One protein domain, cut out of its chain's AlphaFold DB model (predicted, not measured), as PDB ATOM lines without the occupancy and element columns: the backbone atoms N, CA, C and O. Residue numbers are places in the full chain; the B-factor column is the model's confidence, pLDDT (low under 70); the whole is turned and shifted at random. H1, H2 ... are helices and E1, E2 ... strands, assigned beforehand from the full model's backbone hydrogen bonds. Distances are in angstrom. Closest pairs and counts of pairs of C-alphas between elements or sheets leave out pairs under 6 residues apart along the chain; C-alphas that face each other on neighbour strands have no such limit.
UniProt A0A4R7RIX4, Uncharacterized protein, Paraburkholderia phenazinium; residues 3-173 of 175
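This is residues 3 to 173 of the 175 residues of an uncharacterized protein of Paraburkholderia phenazinium (UniProt A0A4R7RIX4). One strongly twisted sheet of ten strands curves round toward a barrel that stays open, with E3 bending sharply and E8 and E9 coming close only near Pro 136 and Phe 163. The long helix H4 packs along one side of it, on E8 and E10 and beside the first part of E3; the four other helices are short, and the unnamed stretch 137 to 151 reaches out to 28 A from the mean of the C-alphas. The printed part has 171 residues, with elements in the order E1 E2 E3 E4 H1 E5 H2 H3 E6 E7 H4 E8 H5 E9 E10; the class is mixed, and the branched sheet is antiparallel but for E5 and E7. It is compact, with a radius of gyration of the C-alphas of 16.0 A and spans of 46 by 38 by 37 A.

Find C-alpha 3 at (-41.734, -16.036, 43.187), where E1, residues 3 to 7, begins. E2 is residues 13 to 17; E3, residues 23 to 35, is 32.0 A long and bends by 80 degrees at residue 30. E4 is 38 to 40, H1 44 to 47, E5 50 to 56 at 20.1 A, H2 62 to 65 and H3 72 to 78. E6, 84 to 90, and E7, 100 to 106, measure 19.7 A and 19.5 A. From C-alpha 109 at (-62.944, -18.673, 32.926), H4 runs 22.5 A to residue 124. E8 is 129 to 136 at 22.8 A, H5 152 to 156 and E9 161 to 163. E10, 167 to 172, ends at C-alpha 172, (-52.023, -28.401, 54.078).

Start at E1: E3 lies on one side of it, with N 4 and O 32 at 3.0 A, and E8 on the other, with N 5 and O 133 at 2.9 A. E10 is the antiparallel neighbour of E8, with N 132 and O 169 at 2.8 A. E2, E3 and E4 form a meander, each strand the antiparallel neighbour of the one before; look at N 14 and O 26, 2.8 A, and N 35 and O 38, 2.9 A. E5 is antiparallel to E3, with N 29 and O 51 at 2.8 A, and parallel to E7, with N 54 and O 103 at 2.9 A. The hairpin E6 and E7 has N 90 and O 100 at 2.7 A, and E9 is antiparallel to E6, with N 87 and O 161 at 2.9 A. H4 is on the sheet, with the C-alphas of Ser 122 and Met 129 its closest to E8, 5.6 A. H3 is on the sheet over E6, at a height of 8.7 A, and only just touches H2, with 3 pairs of C-alphas within 8 A, the closest those of Ile 65 and Leu 73, 5.9 A. H1, H2 and H5 only graze the sheet. In H3 and H5 every O i to N i+4 pair is within hydrogen-bond range, in H4 11 of 12; H1 and H2 are too short for such a pair.

The two C-alphas farthest apart, those of Arg 126 and Thr 146, are 49.4 A apart. The printed part has no cut, and the link from E8 to H5, 15 residues, is long. Look for pLDDT under 70 at residues 9 to 10, 29 to 38, 40 to 49, 90 to 99 and 137 to 159; the mean of the printed part is 75.9.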
ATOM      1  N   TRP A   3     -41.258 -16.607  41.938       71.88
ATOM      2  CA  TRP A   3     -41.734 -16.036  43.187       71.88
ATOM      3  C   TRP A   3     -42.903 -16.851  43.697       71.88
ATOM      4  O   TRP A   3     -43.748 -17.267  42.908       71.88
ATOM      5  N   LEU A   4     -42.930 -17.054  45.010       74.38
ATOM      6  CA  LEU A   4     -44.028 -17.704  45.701       74.38
ATOM      7  C   LEU A   4     -44.720 -16.662  46.574       74.38
ATOM      8  O   LEU A   4     -44.097 -16.068  47.457       74.38
ATOM      9  N   LEU A   5     -46.011 -16.449  46.336       76.00
ATOM     10  CA  LEU A   5     -46.885 -15.752  47.274       76.00
ATOM     11  C   LEU A   5     -47.629 -16.799  48.088       76.00
ATOM     12  O   LEU A   5     -48.417 -17.565  47.531       76.00
ATOM     13  N   GLU A   6     -47.364 -16.842  49.392       74.69
ATOM     14  CA  GLU A   6     -48.048 -17.751  50.307       74.69
ATOM     15  C   GLU A   6     -49.211 -17.019  50.991       74.69
ATOM     16  O   GLU A   6     -49.026 -16.004  51.664       74.69
ATOM     17  N   VAL A   7     -50.421 -17.550  50.812       74.69
ATOM     18  CA  VAL A   7     -51.666 -17.057  51.413       74.69
ATOM     19  C   VAL A   7     -52.082 -18.036  52.512       74.69
ATOM     20  O   VAL A   7     -52.478 -19.163  52.205       74.69
ATOM     21  N   LYS A   8     -51.969 -17.613  53.778       71.69
ATOM     22  CA  LYS A   8     -52.304 -18.391  54.997       71.69
ATOM     23  C   LYS A   8     -53.554 -17.844  55.708       71.69
ATOM     24  O   LYS A   8     -54.068 -16.791  55.351       71.69
ATOM     25  N   ASP A   9     -53.965 -18.499  56.790       62.69
ATOM     26  CA  ASP A   9     -55.162 -18.155  57.577       62.69
ATOM     27  C   ASP A   9     -55.156 -16.739  58.195       62.69
ATOM     28  O   ASP A   9     -56.213 -16.184  58.481       62.69
ATOM     29  N   ALA A  10     -53.980 -16.139  58.411       62.38
ATOM     30  CA  ALA A  10     -53.849 -14.791  58.979       62.38
ATOM     31  C   ALA A  10     -53.961 -13.656  57.940       62.38
ATOM     32  O   ALA A  10     -53.793 -12.491  58.298       62.38
ATOM     33  N   HIS A  11     -54.194 -13.989  56.667       70.81
ATOM     34  CA  HIS A  11     -54.164 -13.046  55.550       70.81
ATOM     35  C   HIS A  11     -55.559 -12.594  55.125       70.81
ATOM     36  O   HIS A  11     -56.558 -13.298  55.286       70.81
ATOM     37  N   THR A  12     -55.610 -11.409  54.529       75.25
ATOM     38  CA  THR A  12     -56.806 -10.891  53.882       75.25
ATOM     39  C   THR A  12     -57.005 -11.643  52.570       75.25
ATOM     40  O   THR A  12     -56.245 -11.458  51.627       75.25
ATOM     41  N   LEU A  13     -58.050 -12.467  52.495       86.12
ATOM     42  CA  LEU A  13     -58.521 -13.102  51.265       86.12
ATOM     43  C   LEU A  13     -59.964 -12.670  51.002       86.12
ATOM     44  O   LEU A  13     -60.838 -12.834  51.853       86.12
ATOM     45  N   GLY A  14     -60.209 -12.116  49.819       87.06
ATOM     46  CA  GLY A  14     -61.513 -11.626  49.397       87.06
ATOM     47  C   GLY A  14     -61.965 -12.220  48.069       87.06
ATOM     48  O   GLY A  14     -61.161 -12.518  47.183       87.06
ATOM     49  N   PHE A  15     -63.284 -12.333  47.922       91.62
ATOM     50  CA  PHE A  15     -63.950 -12.599  46.650       91.62
ATOM     51  C   PHE A  15     -64.816 -11.401  46.303       91.62
ATOM     52  O   PHE A  15     -65.499 -10.848  47.167       91.62
ATOM     53  N   GLY A  16     -64.803 -11.004  45.039       90.12
ATOM     54  CA  GLY A  16     -65.553  -9.847  44.584       90.12
ATOM     55  C   GLY A  16     -66.096 -10.016  43.179       90.12
ATOM     56  O   GLY A  16     -65.867 -11.021  42.504       90.12
ATOM     57  N   ILE A  17     -66.815  -8.984  42.762       90.12
ATOM     58  CA  ILE A  17     -67.363  -8.834  41.424       90.12
ATOM     59  C   ILE A  17     -66.945  -7.445  40.928       90.12
ATOM     60  O   ILE A  17     -67.002  -6.470  41.676       90.12
ATOM     61  N   GLU A  18     -66.463  -7.384  39.696       86.44
ATOM     62  CA  GLU A  18     -66.113  -6.167  38.964       86.44
ATOM     63  C   GLU A  18     -67.358  -5.449  38.428       86.44
ATOM     64  O   GLU A  18     -68.456  -6.004  38.396       86.44
ATOM     65  N   GLU A  19     -67.192  -4.216  37.948       83.25
ATOM     66  CA  GLU A  19     -68.301  -3.405  37.416       83.25
ATOM     67  C   GLU A  19     -69.051  -4.084  36.258       83.25
ATOM     68  O   GLU A  19     -70.263  -3.937  36.114       83.25
ATOM     69  N   ASN A  20     -68.351  -4.891  35.464       84.94
ATOM     70  CA  ASN A  20     -68.921  -5.675  34.371       84.94
ATOM     71  C   ASN A  20     -69.314  -7.103  34.776       84.94
ATOM     72  O   ASN A  20     -69.464  -7.978  33.928       84.94
ATOM     73  N   SER A  21     -69.519  -7.335  36.073       86.75
ATOM     74  CA  SER A  21     -69.898  -8.627  36.648       86.75
ATOM     75  C   SER A  21     -68.830  -9.726  36.569       86.75
ATOM     76  O   SER A  21     -69.113 -10.872  36.924       86.75
ATOM     77  N   ALA A  22     -67.600  -9.405  36.161       91.25
ATOM     78  CA  ALA A  22     -66.509 -10.368  36.175       91.25
ATOM     79  C   ALA A  22     -66.096 -10.707  37.619       91.25
ATOM     80  O   ALA A  22     -65.935  -9.808  38.447       91.25
ATOM     81  N   PRO A  23     -65.919 -11.986  37.967       93.88
ATOM     82  CA  PRO A  23     -65.497 -12.371  39.299       93.88
ATOM     83  C   PRO A  23     -64.010 -12.069  39.513       93.88
ATOM     84  O   PRO A  23     -63.204 -12.091  38.578       93.88
ATOM     85  N   LYS A  24     -63.638 -11.847  40.775       94.38
ATOM     86  CA  LYS A  24     -62.242 -11.686  41.186       94.38
ATOM     87  C   LYS A  24     -61.947 -12.332  42.532       94.38
ATOM     88  O   LYS A  24     -62.827 -12.423  43.392       94.38
ATOM     89  N   ILE A  25     -60.694 -12.729  42.709       93.94
ATOM     90  CA  ILE A  25     -60.106 -13.181  43.974       93.94
ATOM     91  C   ILE A  25     -58.941 -12.244  44.267       93.94
ATOM     92  O   ILE A  25     -58.176 -11.943  43.355       93.94
ATOM     93  N   TYR A  26     -58.803 -11.759  45.492       91.62
ATOM     94  CA  TYR A  26     -57.727 -10.833  45.838       91.62
ATOM     95  C   TYR A  26     -57.276 -11.014  47.279       91.62
ATOM     96  O   TYR A  26     -58.008 -11.566  48.104       91.62
ATOM     97  N   GLY A  27     -56.091 -10.506  47.588       87.00
ATOM     98  CA  GLY A  27     -55.593 -10.526  48.950       87.00
ATOM     99  C   GLY A  27     -54.263  -9.825  49.150       87.00
ATOM    100  O   GLY A  27     -53.636  -9.346  48.201       87.00
ATOM    101  N   ASP A  28     -53.845  -9.788  50.410       81.12
ATOM    102  CA  ASP A  28     -52.458  -9.535  50.784       81.12
ATOM    103  C   ASP A  28     -51.672 -10.863  50.804       81.12
ATOM    104  O   ASP A  28     -52.238 -11.961  50.838       81.12
ATOM    105  N   ALA A  29     -50.349 -10.788  50.693       67.88
ATOM    106  CA  ALA A  29     -49.469 -11.947  50.793       67.88
ATOM    107  C   ALA A  29     -48.136 -11.583  51.455       67.88
ATOM    108  O   ALA A  29     -47.678 -10.440  51.403       67.88
ATOM    109  N   VAL A  30     -47.492 -12.587  52.057       65.00
ATOM    110  CA  VAL A  30     -46.084 -12.527  52.470       65.00
ATOM    111  C   VAL A  30     -45.297 -13.410  51.509       65.00
ATOM    112  O   VAL A  30     -45.607 -14.590  51.344       65.00
ATOM    113  N   SER A  31     -44.322 -12.821  50.820       67.62
ATOM    114  CA  SER A  31     -43.653 -13.473  49.692       67.62
ATOM    115  C   SER A  31     -42.385 -14.232  50.109       67.62
ATOM    116  O   SER A  31     -41.705 -13.873  51.069       67.62
ATOM    117  N   GLU A  32     -42.013 -15.247  49.330       67.62
ATOM    118  CA  GLU A  32     -40.716 -15.932  49.387       67.62
ATOM    119  C   GLU A  32     -40.144 -16.112  47.968       67.62
ATOM    120  O   GLU A  32     -40.876 -16.120  46.974       67.62
ATOM    121  N   LEU A  33     -38.818 -16.259  47.844       63.09
ATOM    122  CA  LEU A  33     -38.162 -16.584  46.569       63.09
ATOM    123  C   LEU A  33     -37.930 -18.091  46.455       63.09
ATOM    124  O   LEU A  33     -37.320 -18.687  47.340       63.09
ATOM    125  N   PHE A  34     -38.310 -18.687  45.324       62.28
ATOM    126  CA  PHE A  34     -37.992 -20.075  45.001       62.28
ATOM    127  C   PHE A  34     -37.052 -20.153  43.796       62.28
ATOM    128  O   PHE A  34     -37.331 -19.684  42.690       62.28
ATOM    129  N   ASN A  35     -35.873 -20.737  43.999       60.44
ATOM    130  CA  ASN A  35     -34.881 -20.867  42.940       60.44
ATOM    131  C   ASN A  35     -34.071 -22.155  43.067       60.44
ATOM    132  O   ASN A  35     -33.511 -22.442  44.127       60.44
ATOM    133  N   GLY A  36     -33.962 -22.900  41.964       61.19
ATOM    134  CA  GLY A  36     -33.156 -24.122  41.900       61.19
ATOM    135  C   GLY A  36     -33.594 -25.195  42.902       61.19
ATOM    136  O   GLY A  36     -32.744 -25.867  43.478       61.19
ATOM    137  N   GLY A  37     -34.903 -25.311  43.160       66.62
ATOM    138  CA  GLY A  37     -35.451 -26.275  44.120       66.62
ATOM    139  C   GLY A  37     -35.278 -25.883  45.591       66.62
ATOM    140  O   GLY A  37     -35.419 -26.735  46.465       66.62
ATOM    141  N   ARG A  38     -34.918 -24.626  45.886       64.06
ATOM    142  CA  ARG A  38     -34.672 -24.134  47.248       64.06
ATOM    143  C   ARG A  38     -35.405 -22.821  47.503       64.06
ATOM    144  O   ARG A  38     -35.510 -21.991  46.601       64.06
ATOM    145  N   HIS A  39     -35.851 -22.639  48.744       70.56
ATOM    146  CA  HIS A  39     -36.371 -21.370  49.246       70.56
ATOM    147  C   HIS A  39     -35.204 -20.450  49.607       70.56
ATOM    148  O   HIS A  39     -34.229 -20.887  50.224       70.56
ATOM    149  N   HIS A  40     -35.304 -19.187  49.213       63.81
ATOM    150  CA  HIS A  40     -34.321 -18.148  49.496       63.81
ATOM    151  C   HIS A  40     -34.995 -16.994  50.239       63.81
ATOM    152  O   HIS A  40     -36.137 -16.644  49.922       63.81
ATOM    153  N   PRO A  41     -34.302 -16.371  51.208       63.38
ATOM    154  CA  PRO A  41     -34.819 -15.184  51.868       63.38
ATOM    155  C   PRO A  41     -34.993 -14.045  50.857       63.38
ATOM    156  O   PRO A  41     -34.167 -13.846  49.963       63.38
ATOM    157  N   LEU A  42     -36.066 -13.273  51.022       64.50
ATOM    158  CA  LEU A  42     -36.291 -12.060  50.243       64.50
ATOM    159  C   LEU A  42     -35.219 -11.000  50.519       64.50
ATOM    160  O   LEU A  42     -34.715 -10.872  51.638       64.50
ATOM    161  N   LEU A  43     -34.953 -10.157  49.518       62.53
ATOM    162  CA  LEU A  43     -34.238  -8.902  49.744       62.53
ATOM    163  C   LEU A  43     -35.022  -8.027  50.739       62.53
ATOM    164  O   LEU A  43     -36.246  -7.961  50.617       62.53
ATOM    165  N   PRO A  44     -34.359  -7.296  51.658       62.59
ATOM    166  CA  PRO A  44     -35.028  -6.476  52.670       62.59
ATOM    167  C   PRO A  44     -36.133  -5.577  52.112       62.59
ATOM    168  O   PRO A  44     -37.249  -5.613  52.597       62.59
ATOM    169  N   ARG A  45     -35.877  -4.871  51.008       59.84
ATOM    170  CA  ARG A  45     -36.872  -3.987  50.389       59.84
ATOM    171  C   ARG A  45     -38.117  -4.715  49.874       59.84
ATOM    172  O   ARG A  45     -39.208  -4.172  49.916       59.84
ATOM    173  N   VAL A  46     -37.939  -5.931  49.368       62.66
ATOM    174  CA  VAL A  46     -39.030  -6.767  48.860       62.66
ATOM    175  C   VAL A  46     -39.787  -7.417  50.023       62.66
ATOM    176  O   VAL A  46     -41.001  -7.538  49.969       62.66
ATOM    177  N   ARG A  47     -39.076  -7.789  51.091       65.44
ATOM    178  CA  ARG A  47     -39.658  -8.265  52.351       65.44
ATOM    179  C   ARG A  47     -40.504  -7.191  53.033       65.44
ATOM    180  O   ARG A  47     -41.536  -7.504  53.611       65.44
ATOM    181  N   ASP A  48     -40.040  -5.949  52.988       66.75
ATOM    182  CA  ASP A  48     -40.704  -4.814  53.622       66.75
ATOM    183  C   ASP A  48     -41.847  -4.262  52.738       66.75
ATOM    184  O   ASP A  48     -42.661  -3.465  53.210       66.75
ATOM    185  N   ALA A  49     -41.935  -4.708  51.477       65.75
ATOM    186  CA  ALA A  49     -43.041  -4.387  50.590       65.75
ATOM    187  C   ALA A  49     -44.276  -5.226  50.950       65.75
ATOM    188  O   ALA A  49     -44.203  -6.451  51.048       65.75
ATOM    189  N   GLN A  50     -45.428  -4.583  51.133       70.19
ATOM    190  CA  GLN A  50     -46.679  -5.300  51.395       70.19
ATOM    191  C   GLN A  50     -47.190  -5.862  50.068       70.19
ATOM    192  O   GLN A  50     -47.682  -5.107  49.235       70.19
ATOM    193  N   ALA A  51     -46.997  -7.158  49.818       75.19
ATOM    194  CA  ALA A  51     -47.411  -7.749  48.553       75.19
ATOM    195  C   ALA A  51     -48.940  -7.860  48.494       75.19
ATOM    196  O   ALA A  51     -49.574  -8.369  49.419       75.19
ATOM    197  N   ALA A  52     -49.515  -7.402  47.388       82.25
ATOM    198  CA  ALA A  52     -50.925  -7.541  47.071       82.25
ATOM    199  C   ALA A  52     -51.068  -8.349  45.783       82.25
ATOM    200  O   ALA A  52     -50.208  -8.313  44.900       82.25
ATOM    201  N   TRP A  53     -52.164  -9.082  45.657       87.56
ATOM    202  CA  TRP A  53     -52.427  -9.847  44.452       87.56
ATOM    203  C   TRP A  53     -53.909  -9.879  44.121       87.56
ATOM    204  O   TRP A  53     -54.777  -9.721  44.983       87.56
ATOM    205  N   MET A  54     -54.186 -10.098  42.842       91.25
ATOM    206  CA  MET A  54     -55.531 -10.248  42.324       91.25
ATOM    207  C   MET A  54     -55.544 -11.218  41.146       91.25
ATOM    208  O   MET A  54     -54.675 -11.170  40.278       91.25
ATOM    209  N   ILE A  55     -56.555 -12.079  41.116       93.88
ATOM    210  CA  ILE A  55     -56.851 -13.005  40.030       93.88
ATOM    211  C   ILE A  55     -58.213 -12.628  39.451       93.88
ATOM    212  O   ILE A  55     -59.204 -12.581  40.184       93.88
ATOM    213  N   THR A  56     -58.268 -12.382  38.147       95.00
ATOM    214  CA  THR A  56     -59.486 -12.043  37.403       95.00
ATOM    215  C   THR A  56     -59.630 -12.900  36.146       95.00
ATOM    216  O   THR A  56     -58.828 -13.798  35.881       95.00
ATOM    217  N   VAL A  57     -60.688 -12.630  35.384       95.31
ATOM    218  CA  VAL A  57     -60.982 -13.240  34.084       95.31
ATOM    219  C   VAL A  57     -60.872 -12.201  32.958       95.31
ATOM    220  O   VAL A  57     -60.903 -11.001  33.252       95.31
ATOM    221  N   PRO A  58     -60.760 -12.614  31.681       93.56
ATOM    222  CA  PRO A  58     -60.661 -11.696  30.544       93.56
ATOM    223  C   PRO A  58     -61.827 -10.712  30.430       93.56
ATOM    224  O   PRO A  58     -61.663  -9.625  29.886       93.56
ATOM    225  N   GLU A  59     -62.998 -11.077  30.951       92.31
ATOM    226  CA  GLU A  59     -64.172 -10.217  30.989       92.31
ATOM    227  C   GLU A  59     -64.070  -9.107  32.034       92.31
ATOM    228  O   GLU A  59     -65.010  -8.336  32.113       92.31
ATOM    229  N   ALA A  60     -63.013  -9.005  32.850       89.56
ATOM    230  CA  ALA A  60     -62.866  -7.947  33.853       89.56
ATOM    231  C   ALA A  60     -62.675  -6.551  33.239       89.56
ATOM    232  O   ALA A  60     -62.385  -6.398  32.055       89.56
ATOM    233  N   SER A  61     -62.924  -5.512  34.041       87.06
ATOM    234  CA  SER A  61     -62.834  -4.129  33.568       87.06
ATOM    235  C   SER A  61     -61.396  -3.775  33.173       87.06
ATOM    236  O   SER A  61     -60.437  -4.257  33.783       87.06
ATOM    237  N   ASP A  62     -61.243  -2.897  32.177       84.38
ATOM    238  CA  ASP A  62     -59.929  -2.460  31.684       84.38
ATOM    239  C   ASP A  62     -59.058  -1.881  32.825       84.38
ATOM    240  O   ASP A  62     -57.859  -2.143  32.878       84.38
ATOM    241  N   VAL A  63     -59.668  -1.173  33.789       82.12
ATOM    242  CA  VAL A  63     -58.985  -0.584  34.961       82.12
ATOM    243  C   VAL A  63     -58.427  -1.653  35.906       82.12
ATOM    244  O   VAL A  63     -57.353  -1.482  36.474       82.12
ATOM    245  N   THR A  64     -59.132  -2.766  36.084       82.12
ATOM    246  CA  THR A  64     -58.715  -3.840  36.996       82.12
ATOM    247  C   THR A  64     -57.672  -4.748  36.357       82.12
ATOM    248  O   THR A  64     -56.707  -5.152  37.016       82.12
ATOM    249  N   ILE A  65     -57.849  -5.056  35.069       86.06
ATOM    250  CA  ILE A  65     -56.879  -5.834  34.293       86.06
ATOM    251  C   ILE A  65     -55.581  -5.042  34.142       86.06
ATOM    252  O   ILE A  65     -54.505  -5.607  34.296       86.06
ATOM    253  N   ASP A  66     -55.668  -3.743  33.861       83.06
ATOM    254  CA  ASP A  66     -54.520  -2.957  33.428       83.06
ATOM    255  C   ASP A  66     -54.477  -1.557  34.062       83.06
ATOM    256  O   ASP A  66     -54.353  -0.536  33.389       83.06
ATOM    257  N   GLY A  67     -54.561  -1.502  35.396       72.69
ATOM    258  CA  GLY A  67     -54.677  -0.245  36.152       72.69
ATOM    259  C   GLY A  67     -53.522   0.746  35.986       72.69
ATOM    260  O   GLY A  67     -53.693   1.929  36.270       72.69
ATOM    261  N   ASN A  68     -52.368   0.300  35.480       72.88
ATOM    262  CA  ASN A  68     -51.231   1.174  35.169       72.88
ATOM    263  C   ASN A  68     -50.957   1.302  33.661       72.88
ATOM    264  O   ASN A  68     -49.909   1.828  33.290       72.88
ATOM    265  N   ASN A  69     -51.871   0.847  32.797       74.44
ATOM    266  CA  ASN A  69     -51.740   0.896  31.335       74.44
ATOM    267  C   ASN A  69     -50.433   0.267  30.816       74.44
ATOM    268  O   ASN A  69     -49.721   0.832  29.984       74.44
ATOM    269  N   VAL A  70     -50.104  -0.906  31.336       77.94
ATOM    270  CA  VAL A  70     -48.880  -1.658  31.069       77.94
ATOM    271  C   VAL A  70     -48.970  -2.569  29.848       77.94
ATOM    272  O   VAL A  70     -47.953  -3.103  29.409       77.94
ATOM    273  N   GLY A  71     -50.169  -2.755  29.296       84.06
ATOM    274  CA  GLY A  71     -50.420  -3.614  28.145       84.06
ATOM    275  C   GLY A  71     -50.925  -5.014  28.499       84.06
ATOM    276  O   GLY A  71     -51.099  -5.816  27.582       84.06
ATOM    277  N   LEU A  72     -51.212  -5.311  29.774       88.56
ATOM    278  CA  LEU A  72     -51.802  -6.594  30.187       88.56
ATOM    279  C   LEU A  72     -53.137  -6.826  29.482       88.56
ATOM    280  O   LEU A  72     -53.380  -7.904  28.945       88.56
ATOM    281  N   LEU A  73     -53.959  -5.782  29.379       91.56
ATOM    282  CA  LEU A  73     -55.227  -5.848  28.661       91.56
ATOM    283  C   LEU A  73     -55.038  -6.226  27.190       91.56
ATOM    284  O   LEU A  73     -55.829  -6.989  26.636       91.56
ATOM    285  N   LYS A  74     -53.994  -5.694  26.546       90.75
ATOM    286  CA  LYS A  74     -53.699  -6.011  25.150       90.75
ATOM    287  C   LYS A  74     -53.348  -7.492  24.992       90.75
ATOM    288  O   LYS A  74     -53.937  -8.141  24.138       90.75
ATOM    289  N   LEU A  75     -52.467  -8.027  25.842       90.69
ATOM    290  CA  LEU A  75     -52.097  -9.449  25.805       90.69
ATOM    291  C   LEU A  75     -53.310 -10.363  26.021       90.69
ATOM    292  O   LEU A  75     -53.504 -11.326  25.282       90.69
ATOM    293  N   VAL A  76     -54.172 -10.012  26.978       92.94
ATOM    294  CA  VAL A  76     -55.415 -10.742  27.256       92.94
ATOM    295  C   VAL A  76     -56.356 -10.728  26.051       92.94
ATOM    296  O   VAL A  76     -56.961 -11.750  25.738       92.94
ATOM    297  N   ARG A  77     -56.482  -9.595  25.352       92.62
ATOM    298  CA  ARG A  77     -57.316  -9.491  24.143       92.62
ATOM    299  C   ARG A  77     -56.744 -10.283  22.971       92.62
ATOM    300  O   ARG A  77     -57.519 -10.876  22.222       92.62
ATOM    301  N   ASP A  78     -55.423 -10.292  22.822       93.69
ATOM    302  CA  ASP A  78     -54.745 -11.010  21.744       93.69
ATOM    303  C   ASP A  78     -54.840 -12.536  21.954       93.69
ATOM    304  O   ASP A  78     -55.012 -13.285  20.990       93.69
ATOM    305  N   GLU A  79     -54.790 -13.012  23.207       93.00
ATOM    306  CA  GLU A  79     -54.772 -14.443  23.539       93.00
ATOM    307  C   GLU A  79     -55.634 -14.801  24.778       93.00
ATOM    308  O   GLU A  79     -55.107 -15.249  25.799       93.00
ATOM    309  N   PRO A  80     -56.974 -14.680  24.720       90.81
ATOM    310  CA  PRO A  80     -57.855 -14.757  25.899       90.81
ATOM    311  C   PRO A  80     -57.932 -16.140  26.562       90.81
ATOM    312  O   PRO A  80     -58.361 -16.265  27.706       90.81
ATOM    313  N   THR A  81     -57.521 -17.194  25.857       91.75
ATOM    314  CA  THR A  81     -57.499 -18.572  26.376       91.75
ATOM    315  C   THR A  81     -56.213 -18.907  27.128       91.75
ATOM    316  O   THR A  81     -56.037 -20.043  27.574       91.75
ATOM    317  N   LYS A  82     -55.273 -17.963  27.226       91.06
ATOM    318  CA  LYS A  82     -54.038 -18.134  27.987       91.06
ATOM    319  C   LYS A  82     -54.122 -17.422  29.326       91.06
ATOM    320  O   LYS A  82     -54.949 -16.541  29.542       91.06
ATOM    321  N   VAL A  83     -53.274 -17.869  30.244       91.69
ATOM    322  CA  VAL A  83     -53.033 -17.143  31.484       91.69
ATOM    323  C   VAL A  83     -52.087 -16.004  31.158       91.69
ATOM    324  O   VAL A  83     -51.108 -16.210  30.451       91.69
ATOM    325  N   HIS A  84     -52.388 -14.830  31.688       91.56
ATOM    326  CA  HIS A  84     -51.537 -13.656  31.599       91.56
ATOM    327  C   HIS A  84     -51.371 -13.082  32.988       91.56
ATOM    328  O   HIS A  84     -52.257 -13.199  33.834       91.56
ATOM    329  N   GLY A  85     -50.269 -12.407  33.234       89.25
ATOM    330  CA  GLY A  85     -50.128 -11.648  34.448       89.25
ATOM    331  C   GLY A  85     -49.031 -10.619  34.369       89.25
ATOM    332  O   GLY A  85     -48.225 -10.587  33.439       89.25
ATOM    333  N   MET A  86     -49.054  -9.746  35.361       85.81
ATOM    334  CA  MET A  86     -48.027  -8.753  35.578       85.81
ATOM    335  C   MET A  86     -47.638  -8.711  37.048       85.81
ATOM    336  O   MET A  86     -48.487  -8.857  37.929       85.81
ATOM    337  N   ALA A  87     -46.366  -8.439  37.312       81.50
ATOM    338  CA  ALA A  87     -45.884  -8.017  38.617       81.50
ATOM    339  C   ALA A  87     -45.333  -6.594  38.504       81.50
ATOM    340  O   ALA A  87     -44.512  -6.314  37.626       81.50
ATOM    341  N   LEU A  88     -45.768  -5.701  39.393       76.44
ATOM    342  CA  LEU A  88     -45.314  -4.315  39.431       76.44
ATOM    343  C   LEU A  88     -44.965  -3.880  40.852       76.44
ATOM    344  O   LEU A  88     -45.656  -4.213  41.813       76.44
ATOM    345  N   PHE A  89     -43.908  -3.081  40.963       72.81
ATOM    346  CA  PHE A  89     -43.535  -2.403  42.191       72.81
ATOM    347  C   PHE A  89     -44.094  -0.977  42.218       72.81
ATOM    348  O   PHE A  89     -43.774  -0.151  41.364       72.81
ATOM    349  N   TYR A  90     -44.885  -0.673  43.235       67.88
ATOM    350  CA  TYR A  90     -45.334   0.669  43.554       67.88
ATOM    351  C   TYR A  90     -44.429   1.227  44.632       67.88
ATOM    352  O   TYR A  90     -44.285   0.659  45.717       67.88
ATOM    353  N   LYS A  91     -43.816   2.363  44.322       62.53
ATOM    354  CA  LYS A  91     -43.068   3.118  45.314       62.53
ATOM    355  C   LYS A  91     -44.045   3.655  46.358       62.53
ATOM    356  O   LYS A  91     -45.041   4.276  45.987       62.53
ATOM    357  N   GLY A  92     -43.730   3.462  47.635       58.41
ATOM    358  CA  GLY A  92     -44.497   4.056  48.724       58.41
ATOM    359  C   GLY A  92     -44.601   5.570  48.546       58.41
ATOM    360  O   GLY A  92     -43.625   6.237  48.177       58.41
ATOM    361  N   THR A  93     -45.790   6.126  48.771       55.34
ATOM    362  CA  THR A  93     -45.967   7.582  48.793       55.34
ATOM    363  C   THR A  93     -45.261   8.168  50.023       55.34
ATOM    364  O   THR A  93     -44.908   7.446  50.959       55.34
ATOM    365  N   GLN A  94     -45.028   9.489  50.040       47.91
ATOM    366  CA  GLN A  94     -44.414  10.157  51.199       47.91
ATOM    367  C   GLN A  94     -45.207   9.962  52.501       47.91
ATOM    368  O   GLN A  94     -44.613  10.076  53.568       47.91
ATOM    369  N   GLU A  95     -46.506   9.662  52.412       49.91
ATOM    370  CA  GLU A  95     -47.389   9.450  53.562       49.91
ATOM    371  C   GLU A  95     -47.478   7.978  53.989       49.91
ATOM    372  O   GLU A  95     -47.515   7.703  55.184       49.91
ATOM    373  N   ASP A  96     -47.473   7.030  53.043       56.22
ATOM    374  CA  ASP A  96     -47.698   5.611  53.363       56.22
ATOM    375  C   ASP A  96     -46.395   4.842  53.662       56.22
ATOM    376  O   ASP A  96     -46.435   3.750  54.222       56.22
ATOM    377  N   HIS A  97     -45.225   5.413  53.326       50.97
ATOM    378  CA  HIS A  97     -43.850   4.904  53.533       50.97
ATOM    379  C   HIS A  97     -43.540   3.466  53.069       50.97
ATOM    380  O   HIS A  97     -42.370   3.080  53.042       50.97
ATOM    381  N   LYS A  98     -44.541   2.672  52.700       59.06
ATOM    382  CA  LYS A  98     -44.413   1.266  52.353       59.06
ATOM    383  C   LYS A  98     -44.467   1.116  50.852       59.06
ATOM    384  O   LYS A  98     -45.424   1.518  50.197       59.06
ATOM    385  N   ASP A  99     -43.412   0.523  50.325       64.31
ATOM    386  CA  ASP A  99     -43.432   0.015  48.971       64.31
ATOM    387  C   ASP A  99     -44.461  -1.136  48.868       64.31
ATOM    388  O   ASP A  99     -44.716  -1.851  49.840       64.31
ATOM    389  N   MET A 100     -45.071  -1.325  47.700       71.62
ATOM    390  CA  MET A 100     -46.043  -2.396  47.448       71.62
ATOM    391  C   MET A 100     -45.639  -3.155  46.193       71.62
ATOM    392  O   MET A 100     -45.278  -2.553  45.187       71.62
ATOM    393  N   VAL A 101     -45.727  -4.482  46.224       75.31
ATOM    394  CA  VAL A 101     -45.607  -5.296  45.009       75.31
ATOM    395  C   VAL A 101     -46.999  -5.802  44.672       75.31
ATOM    396  O   VAL A 101     -47.557  -6.557  45.463       75.31
ATOM    397  N   ALA A 102     -47.568  -5.394  43.537       80.50
ATOM    398  CA  ALA A 102     -48.853  -5.920  43.087       80.50
ATOM    399  C   ALA A 102     -48.666  -6.955  41.985       80.50
ATOM    400  O   ALA A 102     -47.908  -6.742  41.034       80.50
ATOM    401  N   VAL A 103     -49.400  -8.055  42.105       85.44
ATOM    402  CA  VAL A 103     -49.446  -9.123  41.109       85.44
ATOM    403  C   VAL A 103     -50.868  -9.249  40.582       85.44
ATOM    404  O   VAL A 103     -51.782  -9.592  41.327       85.44
ATOM    405  N   HIS A 104     -51.062  -8.971  39.298       89.19
ATOM    406  CA  HIS A 104     -52.352  -9.134  38.632       89.19
ATOM    407  C   HIS A 104     -52.261 -10.344  37.719       89.19
ATOM    408  O   HIS A 104     -51.366 -10.413  36.880       89.19
ATOM    409  N   VAL A 105     -53.178 -11.290  37.879       92.62
ATOM    410  CA  VAL A 105     -53.247 -12.503  37.069       92.62
ATOM    411  C   VAL A 105     -54.615 -12.563  36.411       92.62
ATOM    412  O   VAL A 105     -55.639 -12.522  37.083       92.62
ATOM    413  N   VAL A 106     -54.640 -12.693  35.095       94.06
ATOM    414  CA  VAL A 106     -55.849 -12.936  34.316       94.06
ATOM    415  C   VAL A 106     -55.817 -14.382  33.854       94.06
ATOM    416  O   VAL A 106     -54.883 -14.811  33.177       94.06
ATOM    417  N   VAL A 107     -56.830 -15.152  34.236       95.06
ATOM    418  CA  VAL A 107     -56.945 -16.566  33.873       95.06
ATOM    419  C   VAL A 107     -58.229 -16.810  33.079       95.06
ATOM    420  O   VAL A 107     -59.249 -16.192  33.381       95.06
ATOM    421  N   PRO A 108     -58.230 -17.747  32.117       94.44
ATOM    422  CA  PRO A 108     -59.450 -18.160  31.431       94.44
ATOM    423  C   PRO A 108     -60.533 -18.623  32.408       94.44
ATOM    424  O   PRO A 108     -60.228 -19.200  33.461       94.44
ATOM    425  N   TRP A 109     -61.799 -18.415  32.048       93.88
ATOM    426  CA  TRP A 109     -62.944 -18.673  32.926       93.88
ATOM    427  C   TRP A 109     -62.964 -20.100  33.488       93.88
ATOM    428  O   TRP A 109     -63.192 -20.314  34.682       93.88
ATOM    429  N   GLU A 110     -62.667 -21.097  32.654       91.81
ATOM    430  CA  GLU A 110     -62.637 -22.501  33.057       91.81
ATOM    431  C   GLU A 110     -61.591 -22.785  34.143       91.81
ATOM    432  O   GLU A 110     -61.834 -23.605  35.033       91.81
ATOM    433  N   ARG A 111     -60.456 -22.072  34.122       92.50
ATOM    434  CA  ARG A 111     -59.425 -22.164  35.164       92.50
ATOM    435  C   ARG A 111     -59.823 -21.368  36.397       92.50
ATOM    436  O   ARG A 111     -59.609 -21.841  37.513       92.50
ATOM    437  N   PHE A 112     -60.441 -20.200  36.211       94.75
ATOM    438  CA  PHE A 112     -60.888 -19.348  37.310       94.75
ATOM    439  C   PHE A 112     -61.812 -20.094  38.274       94.75
ATOM    440  O   PHE A 112     -61.621 -20.020  39.484       94.75
ATOM    441  N   VAL A 113     -62.779 -20.856  37.754       93.06
ATOM    442  CA  VAL A 113     -63.718 -21.631  38.587       93.06
ATOM    443  C   VAL A 113     -62.978 -22.622  39.492       93.06
ATOM    444  O   VAL A 113     -63.300 -22.737  40.675       93.06
ATOM    445  N   GLN A 114     -61.959 -23.303  38.964       92.56
ATOM    446  CA  GLN A 114     -61.158 -24.268  39.723       92.56
ATOM    447  C   GLN A 114     -60.305 -23.575  40.793       92.56
ATOM    448  O   GLN A 114     -60.273 -24.014  41.941       92.56
ATOM    449  N   ILE A 115     -59.659 -22.466  40.425       93.50
ATOM    450  CA  ILE A 115     -58.842 -21.655  41.335       93.50
ATOM    451  C   ILE A 115     -59.708 -21.097  42.465       93.50
ATOM    452  O   ILE A 115     -59.360 -21.219  43.635       93.50
ATOM    453  N   ARG A 116     -60.872 -20.536  42.134       93.50
ATOM    454  CA  ARG A 116     -61.827 -20.030  43.118       93.50
ATOM    455  C   ARG A 116     -62.225 -21.113  44.110       93.50
ATOM    456  O   ARG A 116     -62.162 -20.874  45.312       93.50
ATOM    457  N   HIS A 117     -62.585 -22.293  43.616       91.06
ATOM    458  CA  HIS A 117     -62.964 -23.405  44.476       91.06
ATOM    459  C   HIS A 117     -61.831 -23.813  45.429       91.06
ATOM    460  O   HIS A 117     -62.081 -24.071  46.603       91.06
ATOM    461  N   LEU A 118     -60.578 -23.812  44.960       90.38
ATOM    462  CA  LEU A 118     -59.407 -24.075  45.801       90.38
ATOM    463  C   LEU A 118     -59.296 -23.073  46.963       90.38
ATOM    464  O   LEU A 118     -59.139 -23.483  48.111       90.38
ATOM    465  N   PHE A 119     -59.418 -21.774  46.683       90.56
ATOM    466  CA  PHE A 119     -59.370 -20.734  47.716       90.56
ATOM    467  C   PHE A 119     -60.559 -20.818  48.687       90.56
ATOM    468  O   PHE A 119     -60.372 -20.667  49.895       90.56
ATOM    469  N   GLU A 120     -61.766 -21.107  48.190       89.44
ATOM    470  CA  GLU A 120     -62.952 -21.337  49.027       89.44
ATOM    471  C   GLU A 120     -62.754 -22.537  49.968       89.44
ATOM    472  O   GLU A 120     -63.044 -22.442  51.160       89.44
ATOM    473  N   LEU A 121     -62.208 -23.650  49.466       86.75
ATOM    474  CA  LEU A 121     -61.895 -24.823  50.286       86.75
ATOM    475  C   LEU A 121     -60.860 -24.509  51.366       86.75
ATOM    476  O   LEU A 121     -61.025 -24.946  52.504       86.75
ATOM    477  N   SER A 122     -59.819 -23.747  51.029       83.88
ATOM    478  CA  SER A 122     -58.795 -23.338  51.992       83.88
ATOM    479  C   SER A 122     -59.382 -22.487  53.123       83.88
ATOM    480  O   SER A 122     -59.040 -22.720  54.276       83.88
ATOM    481  N   LEU A 123     -60.327 -21.585  52.832       82.94
ATOM    482  CA  LEU A 123     -61.018 -20.778  53.852       82.94
ATOM    483  C   LEU A 123     -61.981 -21.573  54.733       82.94
ATOM    484  O   LEU A 123     -62.160 -21.263  55.907       82.94
ATOM    485  N   LEU A 124     -62.655 -22.565  54.153       85.25
ATOM    486  CA  LEU A 124     -63.605 -23.411  54.875       85.25
ATOM    487  C   LEU A 124     -62.914 -24.554  55.630       85.25
ATOM    488  O   LEU A 124     -63.550 -25.247  56.431       85.25
ATOM    489  N   SER A 125     -61.627 -24.778  55.362       82.31
ATOM    490  CA  SER A 125     -60.837 -25.811  56.009       82.31
ATOM    491  C   SER A 125     -60.733 -25.554  57.510       82.31
ATOM    492  O   SER A 125     -60.463 -24.451  57.970       82.31
ATOM    493  N   ARG A 126     -60.902 -26.617  58.300       80.38
ATOM    494  CA  ARG A 126     -60.621 -26.601  59.749       80.38
ATOM    495  C   ARG A 126     -59.151 -26.857  60.072       80.38
ATOM    496  O   ARG A 126     -58.763 -26.820  61.235       80.38
ATOM    497  N   LEU A 127     -58.373 -27.223  59.060       83.06
ATOM    498  CA  LEU A 127     -56.943 -27.472  59.155       83.06
ATOM    499  C   LEU A 127     -56.207 -26.292  58.517       83.06
ATOM    500  O   LEU A 127     -56.684 -25.827  57.481       83.06
ATOM    501  N   PRO A 128     -55.054 -25.869  59.058       81.12
ATOM    502  CA  PRO A 128     -54.267 -24.801  58.458       81.12
ATOM    503  C   PRO A 128     -53.887 -25.127  57.008       81.12
ATOM    504  O   PRO A 128     -53.290 -26.175  56.724       81.12
ATOM    505  N   MET A 129     -54.254 -24.238  56.088       82.50
ATOM    506  CA  MET A 129     -53.990 -24.372  54.654       82.50
ATOM    507  C   MET A 129     -53.130 -23.206  54.171       82.50
ATOM    508  O   MET A 129     -53.176 -22.100  54.704       82.50
ATOM    509  N   ALA A 130     -52.343 -23.459  53.132       82.94
ATOM    510  CA  ALA A 130     -51.646 -22.426  52.392       82.94
ATOM    511  C   ALA A 130     -51.945 -22.575  50.903       82.94
ATOM    512  O   ALA A 130     -51.782 -23.661  50.336       82.94
ATOM    513  N   ASN A 131     -52.351 -21.476  50.272       84.56
ATOM    514  CA  ASN A 131     -52.370 -21.376  48.818       84.56
ATOM    515  C   ASN A 131     -51.084 -20.684  48.377       84.56
ATOM    516  O   ASN A 131     -50.725 -19.636  48.909       84.56
ATOM    517  N   ILE A 132     -50.390 -21.287  47.424       84.06
ATOM    518  CA  ILE A 132     -49.151 -20.778  46.857       84.06
ATOM    519  C   ILE A 132     -49.450 -20.356  45.427       84.06
ATOM    520  O   ILE A 132     -49.822 -21.192  44.599       84.06
ATOM    521  N   ILE A 133     -49.279 -19.067  45.151       86.62
ATOM    522  CA  ILE A 133     -49.280 -18.523  43.795       86.62
ATOM    523  C   ILE A 133     -47.821 -18.439  43.363       86.62
ATOM    524  O   ILE A 133     -47.040 -17.663  43.913       86.62
ATOM    525  N   GLU A 134     -47.457 -19.270  42.399       85.50
ATOM    526  CA  GLU A 134     -46.145 -19.317  41.783       85.50
ATOM    527  C   GLU A 134     -46.205 -18.663  40.405       85.50
ATOM    528  O   GLU A 134     -46.988 -19.052  39.541       85.50
ATOM    529  N   PHE A 135     -45.340 -17.688  40.180       81.94
ATOM    530  CA  PHE A 135     -45.157 -17.072  38.870       81.94
ATOM    531  C   PHE A 135     -43.670 -16.906  38.600       81.94
ATOM    532  O   PHE A 135     -42.857 -16.820  39.535       81.94
ATOM    533  N   PRO A 136     -43.273 -16.890  37.323       71.88
ATOM    534  CA  PRO A 136     -41.891 -16.702  36.972       71.88
ATOM    535  C   PRO A 136     -41.429 -15.343  37.487       71.88
ATOM    536  O   PRO A 136     -42.018 -14.295  37.233       71.88
ATOM    537  N   PHE A 137     -40.328 -15.390  38.224       66.75
ATOM    538  CA  PHE A 137     -39.608 -14.214  38.659       66.75
ATOM    539  C   PHE A 137     -38.211 -14.354  38.111       66.75
ATOM    540  O   PHE A 137     -37.350 -15.053  38.655       66.75
ATOM    541  N   TYR A 138     -38.013 -13.744  36.956       55.53
ATOM    542  CA  TYR A 138     -36.716 -13.683  36.319       55.53
ATOM    543  C   TYR A 138     -35.907 -12.636  37.089       55.53
ATOM    544  O   TYR A 138     -35.992 -11.447  36.811       55.53
ATOM    545  N   GLY A 139     -35.260 -13.093  38.163       47.34
ATOM    546  CA  GLY A 139     -34.645 -12.250  39.180       47.34
ATOM    547  C   GLY A 139     -33.586 -11.266  38.684       47.34
ATOM    548  O   GLY A 139     -33.266 -11.150  37.505       47.34
ATOM    549  N   PHE A 140     -33.008 -10.562  39.651       47.72
ATOM    550  CA  PHE A 140     -31.984  -9.542  39.462       47.72
ATOM    551  C   PHE A 140     -30.776 -10.065  38.689       47.72
ATOM    552  O   PHE A 140     -30.129 -11.022  39.112       47.72
ATOM    553  N   ARG A 141     -30.440  -9.411  37.571       43.31
ATOM    554  CA  ARG A 141     -29.145  -9.619  36.917       43.31
ATOM    555  C   ARG A 141     -28.009  -9.387  37.914       43.31
ATOM    556  O   ARG A 141     -27.940  -8.325  38.532       43.31
ATOM    557  N   GLU A 142     -27.060 -10.318  37.965       37.78
ATOM    558  CA  GLU A 142     -25.682  -9.925  38.245       37.78
ATOM    559  C   GLU A 142     -25.192  -9.025  37.095       37.78
ATOM    560  O   GLU A 142     -25.521  -9.298  35.933       37.78
ATOM    561  N   PRO A 143     -24.396  -7.975  37.374       37.22
ATOM    562  CA  PRO A 143     -23.916  -7.014  36.372       37.22
ATOM    563  C   PRO A 143     -23.223  -7.622  35.136       37.22
ATOM    564  O   PRO A 143     -23.006  -6.927  34.148       37.22
ATOM    565  N   THR A 144     -22.858  -8.902  35.181       40.28
ATOM    566  CA  THR A 144     -22.080  -9.627  34.172       40.28
ATOM    567  C   THR A 144     -22.919 -10.442  33.173       40.28
ATOM    568  O   THR A 144     -22.357 -10.963  32.211       40.28
ATOM    569  N   ALA A 145     -24.242 -10.565  33.345       40.09
ATOM    570  CA  ALA A 145     -25.086 -11.396  32.476       40.09
ATOM    571  C   ALA A 145     -25.564 -10.661  31.202       40.09
ATOM    572  O   ALA A 145     -25.984  -9.505  31.255       40.09
ATOM    573  N   THR A 146     -25.543 -11.337  30.044       44.47
ATOM    574  CA  THR A 146     -25.657 -10.714  28.708       44.47
ATOM    575  C   THR A 146     -26.991 -10.886  27.955       44.47
ATOM    576  O   THR A 146     -27.092 -10.368  26.845       44.47
ATOM    577  N   THR A 147     -28.056 -11.505  28.493       39.44
ATOM    578  CA  THR A 147     -29.332 -11.687  27.737       39.44
ATOM    579  C   THR A 147     -30.642 -11.340  28.476       39.44
ATOM    580  O   THR A 147     -30.689 -11.329  29.705       39.44
ATOM    581  N   THR A 148     -31.626 -10.908  27.664       44.97
ATOM    582  CA  THR A 148     -33.108 -10.691  27.744       44.97
ATOM    583  C   THR A 148     -33.904 -10.538  29.055       44.97
ATOM    584  O   THR A 148     -35.112 -10.338  28.977       44.97
ATOM    585  N   THR A 149     -33.309 -10.581  30.244       40.91
ATOM    586  CA  THR A 149     -34.029 -10.388  31.523       40.91
ATOM    587  C   THR A 149     -33.881  -8.948  32.036       40.91
ATOM    588  O   THR A 149     -32.745  -8.456  32.028       40.91
ATOM    589  N   PRO A 150     -34.966  -8.281  32.490       47.28
ATOM    590  CA  PRO A 150     -34.886  -6.939  33.062       47.28
ATOM    591  C   PRO A 150     -34.005  -6.901  34.319       47.28
ATOM    592  O   PRO A 150     -33.977  -7.814  35.143       47.28
ATOM    593  N   THR A 151     -33.239  -5.829  34.451       51.12
ATOM    594  CA  THR A 151     -32.354  -5.546  35.579       51.12
ATOM    595  C   THR A 151     -33.143  -5.169  36.836       51.12
ATOM    596  O   THR A 151     -34.279  -4.704  36.777       51.12
ATOM    597  N   TRP A 152     -32.496  -5.287  38.003       52.16
ATOM    598  CA  TRP A 152     -32.978  -4.698  39.264       52.16
ATOM    599  C   TRP A 152     -33.353  -3.229  39.110       52.16
ATOM    600  O   TRP A 152     -34.334  -2.786  39.693       52.16
ATOM    601  N   GLN A 153     -32.594  -2.496  38.298       52.47
ATOM    602  CA  GLN A 153     -32.828  -1.090  38.027       52.47
ATOM    603  C   GLN A 153     -34.102  -0.875  37.210       52.47
ATOM    604  O   GLN A 153     -34.913  -0.059  37.611       52.47
ATOM    605  N   GLU A 154     -34.355  -1.667  36.166       51.56
ATOM    606  CA  GLU A 154     -35.586  -1.580  35.361       51.56
ATOM    607  C   GLU A 154     -36.846  -1.972  36.155       51.56
ATOM    608  O   GLU A 154     -37.903  -1.362  35.984       51.56
ATOM    609  N   PHE A 155     -36.729  -2.941  37.067       54.22
ATOM    610  CA  PHE A 155     -37.804  -3.304  37.998       54.22
ATOM    611  C   PHE A 155     -38.030  -2.216  39.069       54.22
ATOM    612  O   PHE A 155     -39.168  -1.894  39.402       54.22
ATOM    613  N   ILE A 156     -36.957  -1.583  39.567       52.25
ATOM    614  CA  ILE A 156     -37.017  -0.430  40.488       52.25
ATOM    615  C   ILE A 156     -37.527   0.845  39.802       52.25
ATOM    616  O   ILE A 156     -38.167   1.670  40.452       52.25
ATOM    617  N   GLU A 157     -37.259   1.020  38.511       55.50
ATOM    618  CA  GLU A 157     -37.737   2.136  37.686       55.50
ATOM    619  C   GLU A 157     -39.250   2.058  37.414       55.50
ATOM    620  O   GLU A 157     -39.805   2.959  36.787       55.50
ATOM    621  N   GLY A 158     -39.927   1.018  37.920       53.66
ATOM    622  CA  GLY A 158     -41.378   0.871  37.861       53.66
ATOM    623  C   GLY A 158     -41.870   0.264  36.552       53.66
ATOM    624  O   GLY A 158     -43.012   0.511  36.167       53.66
ATOM    625  N   ARG A 159     -41.035  -0.504  35.836       64.81
ATOM    626  CA  ARG A 159     -41.516  -1.241  34.666       64.81
ATOM    627  C   ARG A 159     -42.169  -2.566  35.092       64.81
ATOM    628  O   ARG A 159     -41.564  -3.324  35.849       64.81
ATOM    629  N   PRO A 160     -43.380  -2.854  34.600       71.62
ATOM    630  CA  PRO A 160     -44.116  -4.085  34.873       71.62
ATOM    631  C   PRO A 160     -43.401  -5.290  34.253       71.62
ATOM    632  O   PRO A 160     -42.875  -5.209  33.140       71.62
ATOM    633  N   LEU A 161     -43.415  -6.421  34.955       77.00
ATOM    634  CA  LEU A 161     -42.957  -7.701  34.423       77.00
ATOM    635  C   LEU A 161     -44.160  -8.529  33.984       77.00
ATOM    636  O   LEU A 161     -44.933  -8.950  34.838       77.00
ATOM    637  N   MET A 162     -44.276  -8.786  32.683       81.31
ATOM    638  CA  MET A 162     -45.336  -9.617  32.103       81.31
ATOM    639  C   MET A 162     -44.953 -11.101  32.139       81.31
ATOM    640  O   MET A 162     -43.781 -11.439  31.953       81.31
ATOM    641  N   PHE A 163     -45.927 -11.982  32.348       83.94
ATOM    642  CA  PHE A 163     -45.728 -13.429  32.304       83.94
ATOM    643  C   PHE A 163     -46.994 -14.185  31.895       83.94
ATOM    644  O   PHE A 163     -48.106 -13.756  32.190       83.94
ATOM    645  N   ASP A 164     -46.799 -15.359  31.292       77.75
ATOM    646  CA  ASP A 164     -47.884 -16.158  30.698       77.75
ATOM    647  C   ASP A 164     -48.098 -17.495  31.444       77.75
ATOM    648  O   ASP A 164     -49.007 -18.277  31.159       77.75
ATOM    649  N   GLU A 165     -47.230 -17.785  32.416       78.94
ATOM    650  CA  GLU A 165     -47.237 -19.019  33.195       78.94
ATOM    651  C   GLU A 165     -47.439 -18.686  34.671       78.94
ATOM    652  O   GLU A 165     -46.572 -18.104  35.311       78.94
ATOM    653  N   VAL A 166     -48.589 -19.059  35.230       84.00
ATOM    654  CA  VAL A 166     -48.849 -18.984  36.674       84.00
ATOM    655  C   VAL A 166     -49.325 -20.343  37.141       84.00
ATOM    656  O   VAL A 166     -50.231 -20.934  36.549       84.00
ATOM    657  N   SER A 167     -48.716 -20.829  38.212       86.31
ATOM    658  CA  SER A 167     -49.115 -22.036  38.917       86.31
ATOM    659  C   SER A 167     -49.760 -21.640  40.239       86.31
ATOM    660  O   SER A 167     -49.268 -20.772  40.954       86.31
ATOM    661  N   ILE A 168     -50.893 -22.252  40.562       86.38
ATOM    662  CA  ILE A 168     -51.586 -22.032  41.830       86.38
ATOM    663  C   ILE A 168     -51.789 -23.394  42.462       86.38
ATOM    664  O   ILE A 168     -52.409 -24.278  41.870       86.38
ATOM    665  N   THR A 169     -51.254 -23.567  43.665       85.81
ATOM    666  CA  THR A 169     -51.321 -24.833  44.392       85.81
ATOM    667  C   THR A 169     -51.838 -24.606  45.800       85.81
ATOM    668  O   THR A 169     -51.522 -23.606  46.434       85.81
ATOM    669  N   GLY A 170     -52.655 -25.528  46.298       82.62
ATOM    670  CA  GLY A 170     -53.084 -25.545  47.691       82.62
ATOM    671  C   GLY A 170     -52.408 -26.700  48.409       82.62
ATOM    672  O   GLY A 170     -52.362 -27.816  47.888       82.62
ATOM    673  N   ARG A 171     -51.892 -26.447  49.608       83.94
ATOM    674  CA  ARG A 171     -51.338 -27.488  50.474       83.94
ATOM    675  C   ARG A 171     -51.813 -27.306  51.904       83.94
ATOM    676  O   ARG A 171     -52.040 -26.192  52.366       83.94
ATOM    677  N   ARG A 172     -51.887 -28.419  52.624       80.88
ATOM    678  CA  ARG A 172     -52.023 -28.401  54.078       80.88
ATOM    679  C   ARG A 172     -50.690 -27.991  54.701       80.88
ATOM    680  O   ARG A 172     -49.649 -28.513  54.297       80.88
ATOM    681  N   LEU A 173     -50.726 -27.102  55.686       75.62
ATOM    682  CA  LEU A 173     -49.568 -26.839  56.534       75.62
ATOM    683  C   LEU A 173     -49.455 -28.000  57.533       75.62
ATOM    684  O   LEU A 173     -50.413 -28.334  58.234       75.62
TER     685      LEU A 173